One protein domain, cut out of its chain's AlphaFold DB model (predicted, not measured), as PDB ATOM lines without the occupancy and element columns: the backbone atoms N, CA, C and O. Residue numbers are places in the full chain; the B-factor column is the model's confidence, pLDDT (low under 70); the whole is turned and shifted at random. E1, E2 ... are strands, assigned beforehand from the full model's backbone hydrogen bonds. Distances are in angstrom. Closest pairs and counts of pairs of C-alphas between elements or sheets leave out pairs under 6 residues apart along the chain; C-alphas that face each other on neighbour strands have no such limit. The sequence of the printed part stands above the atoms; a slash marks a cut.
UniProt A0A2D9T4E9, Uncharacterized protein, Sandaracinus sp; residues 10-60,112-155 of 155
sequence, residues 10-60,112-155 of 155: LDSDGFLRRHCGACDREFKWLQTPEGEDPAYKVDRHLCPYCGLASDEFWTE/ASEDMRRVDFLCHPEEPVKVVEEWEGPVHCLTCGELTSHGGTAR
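AT A GLANCE: This is residues 10 to 60 and 112 to 155 of the 155 residues of an uncharacterized protein of Sandaracinus sp (UniProt A0A2D9T4E9). There is little regular structure: a small twisted sheet of two hairpins side by side, E1-E2 and E3-E4, has loops from the long unnamed stretches 31 to 60 and 133 to 155 over one face, while residues 34 to 39 stick out. Its order is E1, E2, E4, E3, antiparallel throughout. The 95 printed residues, with no named helix, have four named strands, E1 to E4 along the chain, holding 20 residues; the class is all strand. The whole is compact, radius of gyration of the C-alphas 12.5 A, spanning 34 by 31 by 27 A.

IN THESE COORDINATES: E2 is residues 25 to 30, 16.9 A; E1, residues 15 to 20, 15.7 A, begins at C-alpha 15 (118.900, 184.624, 89.350). E4, residues 129 to 132, ends at C-alpha 132 (122.098, 197.531, 88.203); E3 is residues 116 to 119.

HOW THE PARTS SIT: Hairpin E1-E2 has N 18 and O 27 within hydrogen-bond range, 2.8 A; E2-E4, N 130 and O 28, 2.8 A; hairpin E3-E4, N 119 and O 129, 2.8 A. E1 and E3 are apart.

THE WHOLE: Residues 61 to 111 are not printed; C-alphas 60 and 112 are 14.1 A apart. Residues 32 to 43 and 149 to 155 have pLDDT under 70.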
ATOM      1  N   LEU A  10     114.099 182.691  85.226       91.94
ATOM      2  CA  LEU A  10     115.416 182.981  85.771       91.94
ATOM      3  C   LEU A  10     116.303 183.518  84.649       91.94
ATOM      4  O   LEU A  10     116.067 183.221  83.475       91.94
ATOM      5  N   ASP A  11     117.292 184.317  85.020       91.69
ATOM      6  CA  ASP A  11     118.356 184.721  84.106       91.69
ATOM      7  C   ASP A  11     119.301 183.540  83.801       91.69
ATOM      8  O   ASP A  11     119.132 182.444  84.350       91.69
ATOM      9  N   SER A  12     120.270 183.723  82.901       90.56
ATOM     10  CA  SER A  12     121.159 182.636  82.467       90.56
ATOM     11  C   SER A  12     121.972 182.008  83.599       90.56
ATOM     12  O   SER A  12     122.406 180.865  83.467       90.56
ATOM     13  N   ASP A  13     122.142 182.729  84.708       90.06
ATOM     14  CA  ASP A  13     122.901 182.305  85.883       90.06
ATOM     15  C   ASP A  13     121.992 181.822  87.027       90.06
ATOM     16  O   ASP A  13     122.467 181.573  88.134       90.06
ATOM     17  N   GLY A  14     120.679 181.701  86.793       90.38
ATOM     18  CA  GLY A  14     119.719 181.208  87.784       90.38
ATOM     19  C   GLY A  14     119.183 182.270  88.750       90.38
ATOM     20  O   GLY A  14     118.548 181.923  89.750       90.38
ATOM     21  N   PHE A  15     119.395 183.560  88.482       93.00
ATOM     22  CA  PHE A  15     118.900 184.624  89.350       93.00
ATOM     23  C   PHE A  15     117.468 185.025  88.995       93.00
ATOM     24  O   PHE A  15     117.103 185.197  87.830       93.00
ATOM     25  N   LEU A  16     116.659 185.255  90.028       92.31
ATOM     26  CA  LEU A  16     115.289 185.735  89.901       92.31
ATOM     27  C   LEU A  16     115.213 187.239  90.163       92.31
ATOM     28  O   LEU A  16     115.653 187.708  91.211       92.31
ATOM     29  N   ARG A  17     114.589 187.982  89.242       94.19
ATOM     30  CA  ARG A  17     114.326 189.422  89.391       94.19
ATOM     31  C   ARG A  17     113.285 189.707  90.466       94.19
ATOM     32  O   ARG A  17     112.304 188.979  90.599       94.19
ATOM     33  N   ARG A  18     113.514 190.776  91.219       93.94
ATOM     34  CA  ARG A  18     112.772 191.190  92.405       93.94
ATOM     35  C   ARG A  18     112.685 192.708  92.457       93.94
ATOM     36  O   ARG A  18     113.586 193.387  91.970       93.94
ATOM     37  N   HIS A  19     111.624 193.230  93.059       94.75
ATOM     38  CA  HIS A  19     111.400 194.668  93.234       94.75
ATOM     39  C   HIS A  19     111.207 194.995  94.711       94.75
ATOM     40  O   HIS A  19     110.481 194.299  95.416       94.75
ATOM     41  N   CYS A  20     111.880 196.036  95.195       93.69
ATOM     42  CA  CYS A  20     111.689 196.547  96.543       93.69
ATOM     43  C   CYS A  20     110.689 197.703  96.544       93.69
ATOM     44  O   CYS A  20     111.030 198.806  96.129       93.69
ATOM     45  N   GLY A  21     109.512 197.497  97.137       91.62
ATOM     46  CA  GLY A  21     108.503 198.554  97.281       91.62
ATOM     47  C   GLY A  21     108.916 199.740  98.168       91.62
ATOM     48  O   GLY A  21     108.273 200.782  98.120       91.62
ATOM     49  N   ALA A  22     109.980 199.614  98.972       92.50
ATOM     50  CA  ALA A  22     110.434 200.688  99.858       92.50
ATOM     51  C   ALA A  22     111.371 201.695  99.170       92.50
ATOM     52  O   ALA A  22     111.292 202.890  99.444       92.50
ATOM     53  N   CYS A  23     112.278 201.225  98.306       94.31
ATOM     54  CA  CYS A  23     113.212 202.088  97.571       94.31
ATOM     55  C   CYS A  23     112.955 202.128  96.060       94.31
ATOM     56  O   CYS A  23     113.688 202.813  95.349       94.31
ATOM     57  N   ASP A  24     111.932 201.409  95.595       93.88
ATOM     58  CA  ASP A  24     111.494 201.305  94.201       93.88
ATOM     59  C   ASP A  24     112.580 200.782  93.244       93.88
ATOM     60  O   ASP A  24     112.633 201.124  92.064       93.88
ATOM     61  N   ARG A  25     113.503 199.960  93.761       94.12
ATOM     62  CA  ARG A  25     114.614 199.394  92.983       94.12
ATOM     63  C   ARG A  25     114.428 197.920  92.702       94.12
ATOM     64  O   ARG A  25     113.966 197.159  93.553       94.12
ATOM     65  N   GLU A  26     114.906 197.520  91.531       95.25
ATOM     66  CA  GLU A  26     114.988 196.125  91.131       95.25
ATOM     67  C   GLU A  26     116.392 195.555  91.327       95.25
ATOM     68  O   GLU A  26     117.412 196.214  91.110       95.25
ATOM     69  N   PHE A  27     116.429 194.299  91.742       95.12
ATOM     70  CA  PHE A  27     117.629 193.493  91.919       95.12
ATOM     71  C   PHE A  27     117.301 192.055  91.539       95.12
ATOM     72  O   PHE A  27     116.140 191.713  91.294       95.12
ATOM     73  N   LYS A  28     118.308 191.190  91.504       94.94
ATOM     74  CA  LYS A  28     118.070 189.752  91.437       94.94
ATOM     75  C   LYS A  28     118.797 189.036  92.557       94.94
ATOM     76  O   LYS A  28     119.882 189.453  92.953       94.94
ATOM     77  N   TRP A  29     118.229 187.936  93.021       91.44
ATOM     78  CA  TRP A  29     118.919 187.011  93.914       91.44
ATOM     79  C   TRP A  29     118.963 185.621  93.303       91.44
ATOM     80  O   TRP A  29     118.099 185.262  92.494       91.44
ATOM     81  N   LEU A  30     119.970 184.847  93.688       90.56
ATOM     82  CA  LEU A  30     120.102 183.462  93.266       90.56
ATOM     83  C   LEU A  30     119.009 182.612  93.923       90.56
ATOM     84  O   LEU A  30     118.762 182.726  95.121       90.56
ATOM     85  N   GLN A  31     118.310 181.798  93.135       82.31
ATOM     86  CA  GLN A  31     117.362 180.828  93.680       82.31
ATOM     87  C   GLN A  31     118.116 179.560  94.070       82.31
ATOM     88  O   GLN A  31     118.652 178.874  93.202       82.31
ATOM     89  N   THR A  32     118.136 179.236  95.360       68.19
ATOM     90  CA  THR A  32     118.642 177.944  95.828       68.19
ATOM     91  C   THR A  32     117.627 176.856  95.465       68.19
ATOM     92  O   THR A  32     116.433 177.031  95.737       68.19
ATOM     93  N   PRO A  33     118.040 175.745  94.836       56.81
ATOM     94  CA  PRO A  33     117.138 174.640  94.543       56.81
ATOM     95  C   PRO A  33     116.488 174.094  95.820       56.81
ATOM     96  O   PRO A  33     117.143 173.918  96.847       56.81
ATOM     97  N   GLU A  34     115.193 173.781  95.747       49.81
ATOM     98  CA  GLU A  34     114.491 173.073  96.819       49.81
ATOM     99  C   GLU A  34     115.179 171.718  97.077       49.81
ATOM    100  O   GLU A  34     115.136 170.825  96.232       49.81
ATOM    101  N   GLY A  35     115.821 171.561  98.242       49.34
ATOM    102  CA  GLY A  35     116.417 170.291  98.679       49.34
ATOM    103  C   GLY A  35     117.878 170.342  99.133       49.34
ATOM    104  O   GLY A  35     118.343 169.351  99.696       49.34
ATOM    105  N   GLU A  36     118.585 171.462  98.958       45.62
ATOM    106  CA  GLU A  36     119.933 171.654  99.510       45.62
ATOM    107  C   GLU A  36     119.886 172.466 100.818       45.62
ATOM    108  O   GLU A  36     119.360 173.570 100.873       45.62
ATOM    109  N   ASP A  37     120.369 171.813 101.879       45.19
ATOM    110  CA  ASP A  37     120.599 172.234 103.271       45.19
ATOM    111  C   ASP A  37     119.600 173.222 103.950       45.19
ATOM    112  O   ASP A  37     119.662 174.435 103.758       45.19
ATOM    113  N   PRO A  38     118.720 172.750 104.864       44.41
ATOM    114  CA  PRO A  38     117.797 173.597 105.633       44.41
ATOM    115  C   PRO A  38     118.468 174.469 106.716       44.41
ATOM    116  O   PRO A  38     117.750 175.083 107.513       44.41
ATOM    117  N   ALA A  39     119.803 174.507 106.803       43.78
ATOM    118  CA  ALA A  39     120.530 175.192 107.875       43.78
ATOM    119  C   ALA A  39     120.335 176.720 107.909       43.78
ATOM    120  O   ALA A  39     120.503 177.318 108.971       43.78
ATOM    121  N   TYR A  40     119.914 177.344 106.804       49.69
ATOM    122  CA  TYR A  40     119.655 178.785 106.736       49.69
ATOM    123  C   TYR A  40     118.232 179.067 106.248       49.69
ATOM    124  O   TYR A  40     117.998 179.572 105.156       49.69
ATOM    125  N   LYS A  41     117.238 178.756 107.085       51.91
ATOM    126  CA  LYS A  41     115.921 179.388 106.941       51.91
ATOM    127  C   LYS A  41     116.039 180.835 107.392       51.91
ATOM    128  O   LYS A  41     115.931 181.131 108.578       51.91
ATOM    129  N   VAL A  42     116.300 181.727 106.448       58.47
ATOM    130  CA  VAL A  42     116.207 183.160 106.699       58.47
ATOM    131  C   VAL A  42     114.725 183.502 106.797       58.47
ATOM    132  O   VAL A  42     113.979 183.315 105.837       58.47
ATOM    133  N   ASP A  43     114.282 183.980 107.961       62.94
ATOM    134  CA  ASP A  43     112.877 184.358 108.155       62.94
ATOM    135  C   ASP A  43     112.465 185.493 107.206       62.94
ATOM    136  O   ASP A  43     111.297 185.584 106.830       62.94
ATOM    137  N   ARG A  44     113.419 186.358 106.815       73.31
ATOM    138  CA  ARG A  44     113.211 187.503 105.921       73.31
ATOM    139  C   ARG A  44     114.456 187.856 105.123       73.31
ATOM    140  O   ARG A  44     115.533 187.985 105.692       73.31
ATOM    141  N   HIS A  45     114.275 188.144 103.842       88.62
ATOM    142  CA  HIS A  45     115.335 188.699 103.003       88.62
ATOM    143  C   HIS A  45     115.373 190.232 103.130       88.62
ATOM    144  O   HIS A  45     114.340 190.875 103.342       88.62
ATOM    145  N   LEU A  46     116.556 190.832 102.986       92.88
ATOM    146  CA  LEU A  46     116.775 192.280 103.032       92.88
ATOM    147  C   LEU A  46     117.033 192.849 101.636       92.88
ATOM    148  O   LEU A  46     117.710 192.243 100.817       92.88
ATOM    149  N   CYS A  47     116.545 194.057 101.358       94.62
ATOM    150  CA  CYS A  47     116.830 194.725 100.093       94.62
ATOM    151  C   CYS A  47     118.334 195.052  99.963       94.62
ATOM    152  O   CYS A  47     118.856 195.787 100.806       94.62
ATOM    153  N   PRO A  48     119.010 194.652  98.868       95.25
ATOM    154  CA  PRO A  48     120.427 194.951  98.661       95.25
ATOM    155  C   PRO A  48     120.765 196.439  98.545       95.25
ATOM    156  O   PRO A  48     121.917 196.814  98.727       95.25
ATOM    157  N   TYR A  49     119.789 197.301  98.257       95.62
ATOM    158  CA  TYR A  49     120.026 198.740  98.121       95.62
ATOM    159  C   TYR A  49     119.777 199.527  99.406       95.62
ATOM    160  O   TYR A  49     120.539 200.437  99.712       95.62
ATOM    161  N   CYS A  50     118.695 199.230 100.135       94.44
ATOM    162  CA  CYS A  50     118.285 200.024 101.302       94.44
ATOM    163  C   CYS A  50     118.349 199.269 102.635       94.44
ATOM    164  O   CYS A  50     118.095 199.873 103.675       94.44
ATOM    165  N   GLY A  51     118.640 197.965 102.620       93.44
ATOM    166  CA  GLY A  51     118.759 197.141 103.822       93.44
ATOM    167  C   GLY A  51     117.441 196.893 104.561       93.44
ATOM    168  O   GLY A  51     117.464 196.383 105.675       93.44
ATOM    169  N   LEU A  52     116.287 197.249 103.986       93.12
ATOM    170  CA  LEU A  52     114.986 196.971 104.598       93.12
ATOM    171  C   LEU A  52     114.527 195.549 104.280       93.12
ATOM    172  O   LEU A  52     114.562 195.122 103.124       93.12
ATOM    173  N   ALA A  53     114.074 194.838 105.310       90.06
ATOM    174  CA  ALA A  53     113.476 193.521 105.168       90.06
ATOM    175  C   ALA A  53     112.056 193.617 104.592       90.06
ATOM    176  O   ALA A  53     111.284 194.493 104.985       90.06
ATOM    177  N   SER A  54     111.711 192.700 103.691       84.88
ATOM    178  CA  SER A  54     110.351 192.530 103.179       84.88
ATOM    179  C   SER A  54     110.062 191.053 102.960       84.88
ATOM    180  O   SER A  54     110.931 190.297 102.523       84.88
ATOM    181  N   ASP A  55     108.816 190.668 103.220       74.25
ATOM    182  CA  ASP A  55     108.294 189.344 102.875       74.25
ATOM    183  C   ASP A  55     107.855 189.307 101.389       74.25
ATOM    184  O   ASP A  55     107.677 188.244 100.793       74.25
ATOM    185  N   GLU A  56     107.735 190.481 100.756       78.19
ATOM    186  CA  GLU A  56     107.245 190.669  99.393       78.19
ATOM    187  C   GLU A  56     108.246 191.496  98.579       78.19
ATOM    188  O   GLU A  56     108.364 192.712  98.739       78.19
ATOM    189  N   PHE A  57     108.975 190.815  97.693       88.06
ATOM    190  CA  PHE A  57     109.842 191.442  96.689       88.06
ATOM    191  C   PHE A  57     109.398 191.103  95.257       88.06
ATOM    192  O   PHE A  57     110.212 190.902  94.356       88.06
ATOM    193  N   TRP A  58     108.096 190.931  95.043       88.75
ATOM    194  CA  TRP A  58     107.546 190.620  93.726       88.75
ATOM    195  C   TRP A  58     107.545 191.857  92.840       88.75
ATOM    196  O   TRP A  58     107.124 192.926  93.271       88.75
ATOM    197  N   THR A  59     107.958 191.703  91.583       88.44
ATOM    198  CA  THR A  59     107.639 192.734  90.591       88.44
ATOM    199  C   THR A  59     106.138 192.709  90.301       88.44
ATOM    200  O   THR A  59     105.487 191.666  90.425       88.44
ATOM    201  N   GLU A  60     105.579 193.834  89.858       87.50
ATOM    202  CA  GLU A  60     104.164 193.899  89.473       87.50
ATOM    203  C   GLU A  60     103.832 192.862  88.386       87.50
ATOM    204  O   GLU A  60     102.838 192.140  88.469       87.50
ATOM    205  N   ALA A 112     113.075 187.071  81.628       86.06
ATOM    206  CA  ALA A 112     114.350 187.381  82.259       86.06
ATOM    207  C   ALA A 112     115.158 188.345  81.376       86.06
ATOM    208  O   ALA A 112     114.960 188.419  80.163       86.06
ATOM    209  N   SER A 113     116.065 189.087  81.997       87.00
ATOM    210  CA  SER A 113     116.954 190.061  81.360       87.00
ATOM    211  C   SER A 113     118.365 189.901  81.925       87.00
ATOM    212  O   SER A 113     118.480 189.379  83.026       87.00
ATOM    213  N   GLU A 114     119.421 190.348  81.235       88.50
ATOM    214  CA  GLU A 114     120.843 190.186  81.640       88.50
ATOM    215  C   GLU A 114     121.558 191.515  81.975       88.50
ATOM    216  O   GLU A 114     122.771 191.640  81.918       88.50
ATOM    217  N   ASP A 115     120.793 192.531  82.340       91.50
ATOM    218  CA  ASP A 115     121.157 193.938  82.579       91.50
ATOM    219  C   ASP A 115     121.725 194.243  83.982       91.50
ATOM    220  O   ASP A 115     121.668 195.383  84.437       91.50
ATOM    221  N   MET A 116     122.197 193.242  84.730       94.56
ATOM    222  CA  MET A 116     122.636 193.443  86.117       94.56
ATOM    223  C   MET A 116     123.927 192.692  86.426       94.56
ATOM    224  O   MET A 116     124.062 191.510  86.106       94.56
ATOM    225  N   ARG A 117     124.838 193.362  87.137       94.62
ATOM    226  CA  ARG A 117     126.130 192.811  87.555       94.62
ATOM    227  C   ARG A 117     126.009 192.015  88.846       94.62
ATOM    228  O   ARG A 117     125.303 192.425  89.769       94.62
ATOM    229  N   ARG A 118     126.752 190.912  88.936       94.50
ATOM    230  CA  ARG A 118     126.847 190.080  90.141       94.50
ATOM    231  C   ARG A 118     127.680 190.756  91.232       94.50
ATOM    232  O   ARG A 118     128.658 191.451  90.958       94.50
ATOM    233  N   VAL A 119     127.260 190.541  92.472       93.69
ATOM    234  CA  VAL A 119     127.903 190.982  93.703       93.69
ATOM    235  C   VAL A 119     127.921 189.808  94.675       93.69
ATOM    236  O   VAL A 119     126.868 189.309  95.073       93.69
ATOM    237  N   ASP A 120     129.124 189.392  95.055       92.69
ATOM    238  CA  ASP A 120     129.359 188.338  96.038       92.69
ATOM    239  C   ASP A 120     129.642 188.933  97.425       92.69
ATOM    240  O   ASP A 120     130.174 190.043  97.555       92.69
ATOM    241  N   PHE A 121     129.307 188.177  98.472       89.69
ATOM    242  CA  PHE A 121     129.497 188.576  99.866       89.69
ATOM    243  C   PHE A 121     130.410 187.595 100.599       89.69
ATOM    244  O   PHE A 121     130.369 186.395 100.355       89.69
ATOM    245  N   LEU A 122     131.206 188.099 101.546       90.12
ATOM    246  CA  LEU A 122     132.037 187.245 102.404       90.12
ATOM    247  C   LEU A 122     131.225 186.552 103.505       90.12
ATOM    248  O   LEU A 122     131.586 185.459 103.930       90.12
ATOM    249  N   CYS A 123     130.146 187.186 103.970       89.00
ATOM    250  CA  CYS A 123     129.294 186.650 105.027       89.00
ATOM    251  C   CYS A 123     128.399 185.502 104.545       89.00
ATOM    252  O   CYS A 123     128.262 184.512 105.255       89.00
ATOM    253  N   HIS A 124     127.845 185.617 103.334       88.50
ATOM    254  CA  HIS A 124     127.004 184.596 102.700       88.50
ATOM    255  C   HIS A 124     127.437 184.409 101.233       88.50
ATOM    256  O   HIS A 124     126.811 184.971 100.332       88.50
ATOM    257  N   PRO A 125     128.531 183.663 100.969       88.06
ATOM    258  CA  PRO A 125     129.063 183.477  99.612       88.06
ATOM    259  C   PRO A 125     128.118 182.732  98.660       88.06
ATOM    260  O   PRO A 125     128.170 182.945  97.451       88.06
ATOM    261  N   GLU A 126     127.244 181.887  99.212       87.38
ATOM    262  CA  GLU A 126     126.238 181.115  98.467       87.38
ATOM    263  C   GLU A 126     124.977 181.933  98.135       87.38
ATOM    264  O   GLU A 126     124.135 181.486  97.360       87.38
ATOM    265  N   GLU A 127     124.850 183.153  98.675       88.38
ATOM    266  CA  GLU A 127     123.720 184.061  98.427       88.38
ATOM    267  C   GLU A 127     124.176 185.359  97.732       88.38
ATOM    268  O   GLU A 127     124.030 186.467  98.267       88.38
ATOM    269  N   PRO A 128     124.753 185.259  96.520       93.19
ATOM    270  CA  PRO A 128     125.092 186.424  95.719       93.19
ATOM    271  C   PRO A 128     123.821 187.161  95.278       93.19
ATOM    272  O   PRO A 128     122.736 186.586  95.129       93.19
ATOM    273  N   VAL A 129     123.979 188.440  94.952       94.62
ATOM    274  CA  VAL A 129     122.913 189.252  94.352       94.62
ATOM    275  C   VAL A 129     123.384 189.865  93.044       94.62
ATOM    276  O   VAL A 129     124.581 190.004  92.804       94.62
ATOM    277  N   LYS A 130     122.444 190.258  92.187       96.12
ATOM    278  CA  LYS A 130     122.714 191.114  91.033       96.12
ATOM    279  C   LYS A 130     122.048 192.473  91.222       96.12
ATOM    280  O   LYS A 130     120.874 192.544  91.589       96.12
ATOM    281  N   VAL A 131     122.798 193.537  90.960       95.88
ATOM    282  CA  VAL A 131     122.345 194.937  91.020       95.88
ATOM    283  C   VAL A 131     122.567 195.617  89.674       95.88
ATOM    284  O   VAL A 131     123.347 195.126  88.857       95.88
ATOM    285  N   VAL A 132     121.891 196.741  89.430       94.31
ATOM    286  CA  VAL A 132     122.098 197.531  88.203       94.31
ATOM    287  C   VAL A 132     123.567 197.939  88.061       94.31
ATOM    288  O   VAL A 132     124.243 198.204  89.063       94.31
ATOM    289  N   GLU A 133     124.078 197.947  86.831       91.25
ATOM    290  CA  GLU A 133     125.505 198.174  86.576       91.25
ATOM    291  C   GLU A 133     125.976 199.533  87.098       91.25
ATOM    292  O   GLU A 133     127.041 199.625  87.708       91.25
ATOM    293  N   GLU A 134     125.141 200.560  86.959       90.50
ATOM    294  CA  GLU A 134     125.419 201.948  87.331       90.50
ATOM    295  C   GLU A 134     125.318 202.210  88.844       90.50
ATOM    296  O   GLU A 134     125.451 203.348  89.295       90.50
ATOM    297  N   TRP A 135     125.055 201.183  89.662       92.12
ATOM    298  CA  TRP A 135     124.998 201.348  91.110       92.12
ATOM    299  C   TRP A 135     126.399 201.477  91.722       92.12
ATOM    300  O   TRP A 135     127.135 200.492  91.851       92.12
ATOM    301  N   GLU A 136     126.715 202.694  92.168       89.62
ATOM    302  CA  GLU A 136     127.962 203.049  92.866       89.62
ATOM    303  C   GLU A 136     127.843 203.023  94.401       89.62
ATOM    304  O   GLU A 136     128.835 203.174  95.115       89.62
ATOM    305  N   GLY A 137     126.628 202.852  94.928       90.12
ATOM    306  CA  GLY A 137     126.381 202.818  96.366       90.12
ATOM    307  C   GLY A 137     126.826 201.510  97.036       90.12
ATOM    308  O   GLY A 137     127.182 200.533  96.370       90.12
ATOM    309  N   PRO A 138     126.768 201.453  98.376       91.94
ATOM    310  CA  PRO A 138     126.981 200.208  99.101       91.94
ATOM    311  C   PRO A 138     125.900 199.177  98.729       91.94
ATOM    312  O   PRO A 138     124.786 199.543  98.347       91.94
ATOM    313  N   VAL A 139     126.235 197.889  98.822       95.44
ATOM    314  CA  VAL A 139     125.288 196.789  98.576       95.44
ATOM    315  C   VAL A 139     125.187 195.947  99.840       95.44
ATOM    316  O   VAL A 139     126.210 195.517 100.371       95.44
ATOM    317  N   HIS A 140     123.965 195.739 100.319       95.12
ATOM    318  CA  HIS A 140     123.641 194.944 101.498       95.12
ATOM    319  C   HIS A 140     123.477 193.465 101.142       95.12
ATOM    320  O   HIS A 140     122.843 193.123 100.143       95.12
ATOM    321  N   CYS A 141     124.008 192.591 101.991       92.62
ATOM    322  CA  CYS A 141     123.762 191.158 101.927       92.62
ATOM    323  C   CYS A 141     122.266 190.870 102.111       92.62
ATOM    324  O   CYS A 141     121.639 191.389 103.040       92.62
ATOM    325  N   LEU A 142     121.724 190.013 101.244       91.06
ATOM    326  CA  LEU A 142     120.321 189.598 101.247       91.06
ATOM    327  C   LEU A 142     119.903 188.937 102.574       91.06
ATOM    328  O   LEU A 142     118.749 189.057 102.972       91.06
ATOM    329  N   THR A 143     120.838 188.269 103.249       89.50
ATOM    330  CA  THR A 143     120.594 187.431 104.431       89.50
ATOM    331  C   THR A 143     120.779 188.186 105.747       89.50
ATOM    332  O   THR A 143     119.935 188.108 106.636       89.50
ATOM    333  N   CYS A 144     121.889 188.921 105.897       90.44
ATOM    334  CA  CYS A 144     122.263 189.569 107.164       90.44
ATOM    335  C   CYS A 144     122.384 191.097 107.095       90.44
ATOM    336  O   CYS A 144     122.599 191.737 108.123       90.44
ATOM    337  N   GLY A 145     122.282 191.694 105.905       90.94
ATOM    338  CA  GLY A 145     122.394 193.142 105.712       90.94
ATOM    339  C   GLY A 145     123.817 193.708 105.764       90.94
ATOM    340  O   GLY A 145     123.979 194.922 105.607       90.94
ATOM    341  N   GLU A 146     124.842 192.871 105.958       92.62
ATOM    342  CA  GLU A 146     126.243 193.301 105.943       92.62
ATOM    343  C   GLU A 146     126.623 193.893 104.584       92.62
ATOM    344  O   GLU A 146     126.190 193.419 103.533       92.62
ATOM    345  N   LEU A 147     127.405 194.967 104.609       90.94
ATOM    346  CA  LEU A 147     127.788 195.679 103.401       90.94
ATOM    347  C   LEU A 147     128.939 194.986 102.688       90.94
ATOM    348  O   LEU A 147     129.862 194.475 103.319       90.94
ATOM    349  N   THR A 148     128.938 195.071 101.361       82.50
ATOM    350  CA  THR A 148     130.142 194.770 100.595       82.50
ATOM    351  C   THR A 148     131.286 195.664 101.065       82.50
ATOM    352  O   THR A 148     131.231 196.896 101.000       82.50
ATOM    353  N   SER A 149     132.349 195.044 101.564       56.06
ATOM    354  CA  SER A 149     133.606 195.723 101.849       56.06
ATOM    355  C   SER A 149     134.191 196.214 100.521       56.06
ATOM    356  O   SER A 149     134.725 195.417  99.762       56.06
ATOM    357  N   HIS A 150     133.986 197.502 100.223       43.88
ATOM    358  CA  HIS A 150     134.530 198.299  99.112       43.88
ATOM    359  C   HIS A 150     134.990 197.543  97.848       43.88
ATOM    360  O   HIS A 150     136.089 196.997  97.795       43.88
ATOM    361  N   GLY A 151     134.202 197.673  96.775       45.19
ATOM    362  CA  GLY A 151     134.666 197.431  95.407       45.19
ATOM    363  C   GLY A 151     134.738 195.957  95.020       45.19
ATOM    364  O   GLY A 151     135.802 195.467  94.654       45.19
ATOM    365  N   GLY A 152     133.603 195.254  95.066       40.44
ATOM    366  CA  GLY A 152     133.483 193.934  94.451       40.44
ATOM    367  C   GLY A 152     133.749 194.039  92.949       40.44
ATOM    368  O   GLY A 152     132.897 194.510  92.197       40.44
ATOM    369  N   THR A 153     134.953 193.659  92.525       38.44
ATOM    370  CA  THR A 153     135.305 193.506  91.116       38.44
ATOM    371  C   THR A 153     134.407 192.439  90.513       38.44
ATOM    372  O   THR A 153     134.460 191.292  90.957       38.44
ATOM    373  N   ALA A 154     133.622 192.811  89.501       41.16
ATOM    374  CA  ALA A 154     133.000 191.851  88.602       41.16
ATOM    375  C   ALA A 154     134.101 190.929  88.049       41.16
ATOM    376  O   ALA A 154     135.083 191.410  87.477       41.16
ATOM    377  N   ARG A 155     133.976 189.627  88.291       35.09
ATOM    378  CA  ARG A 155     134.732 188.590  87.590       35.09
ATOM    379  C   ARG A 155     133.774 187.781  86.745       35.09
ATOM    380  O   ARG A 155     132.648 187.547  87.233       35.09
TER     381      ARG A 155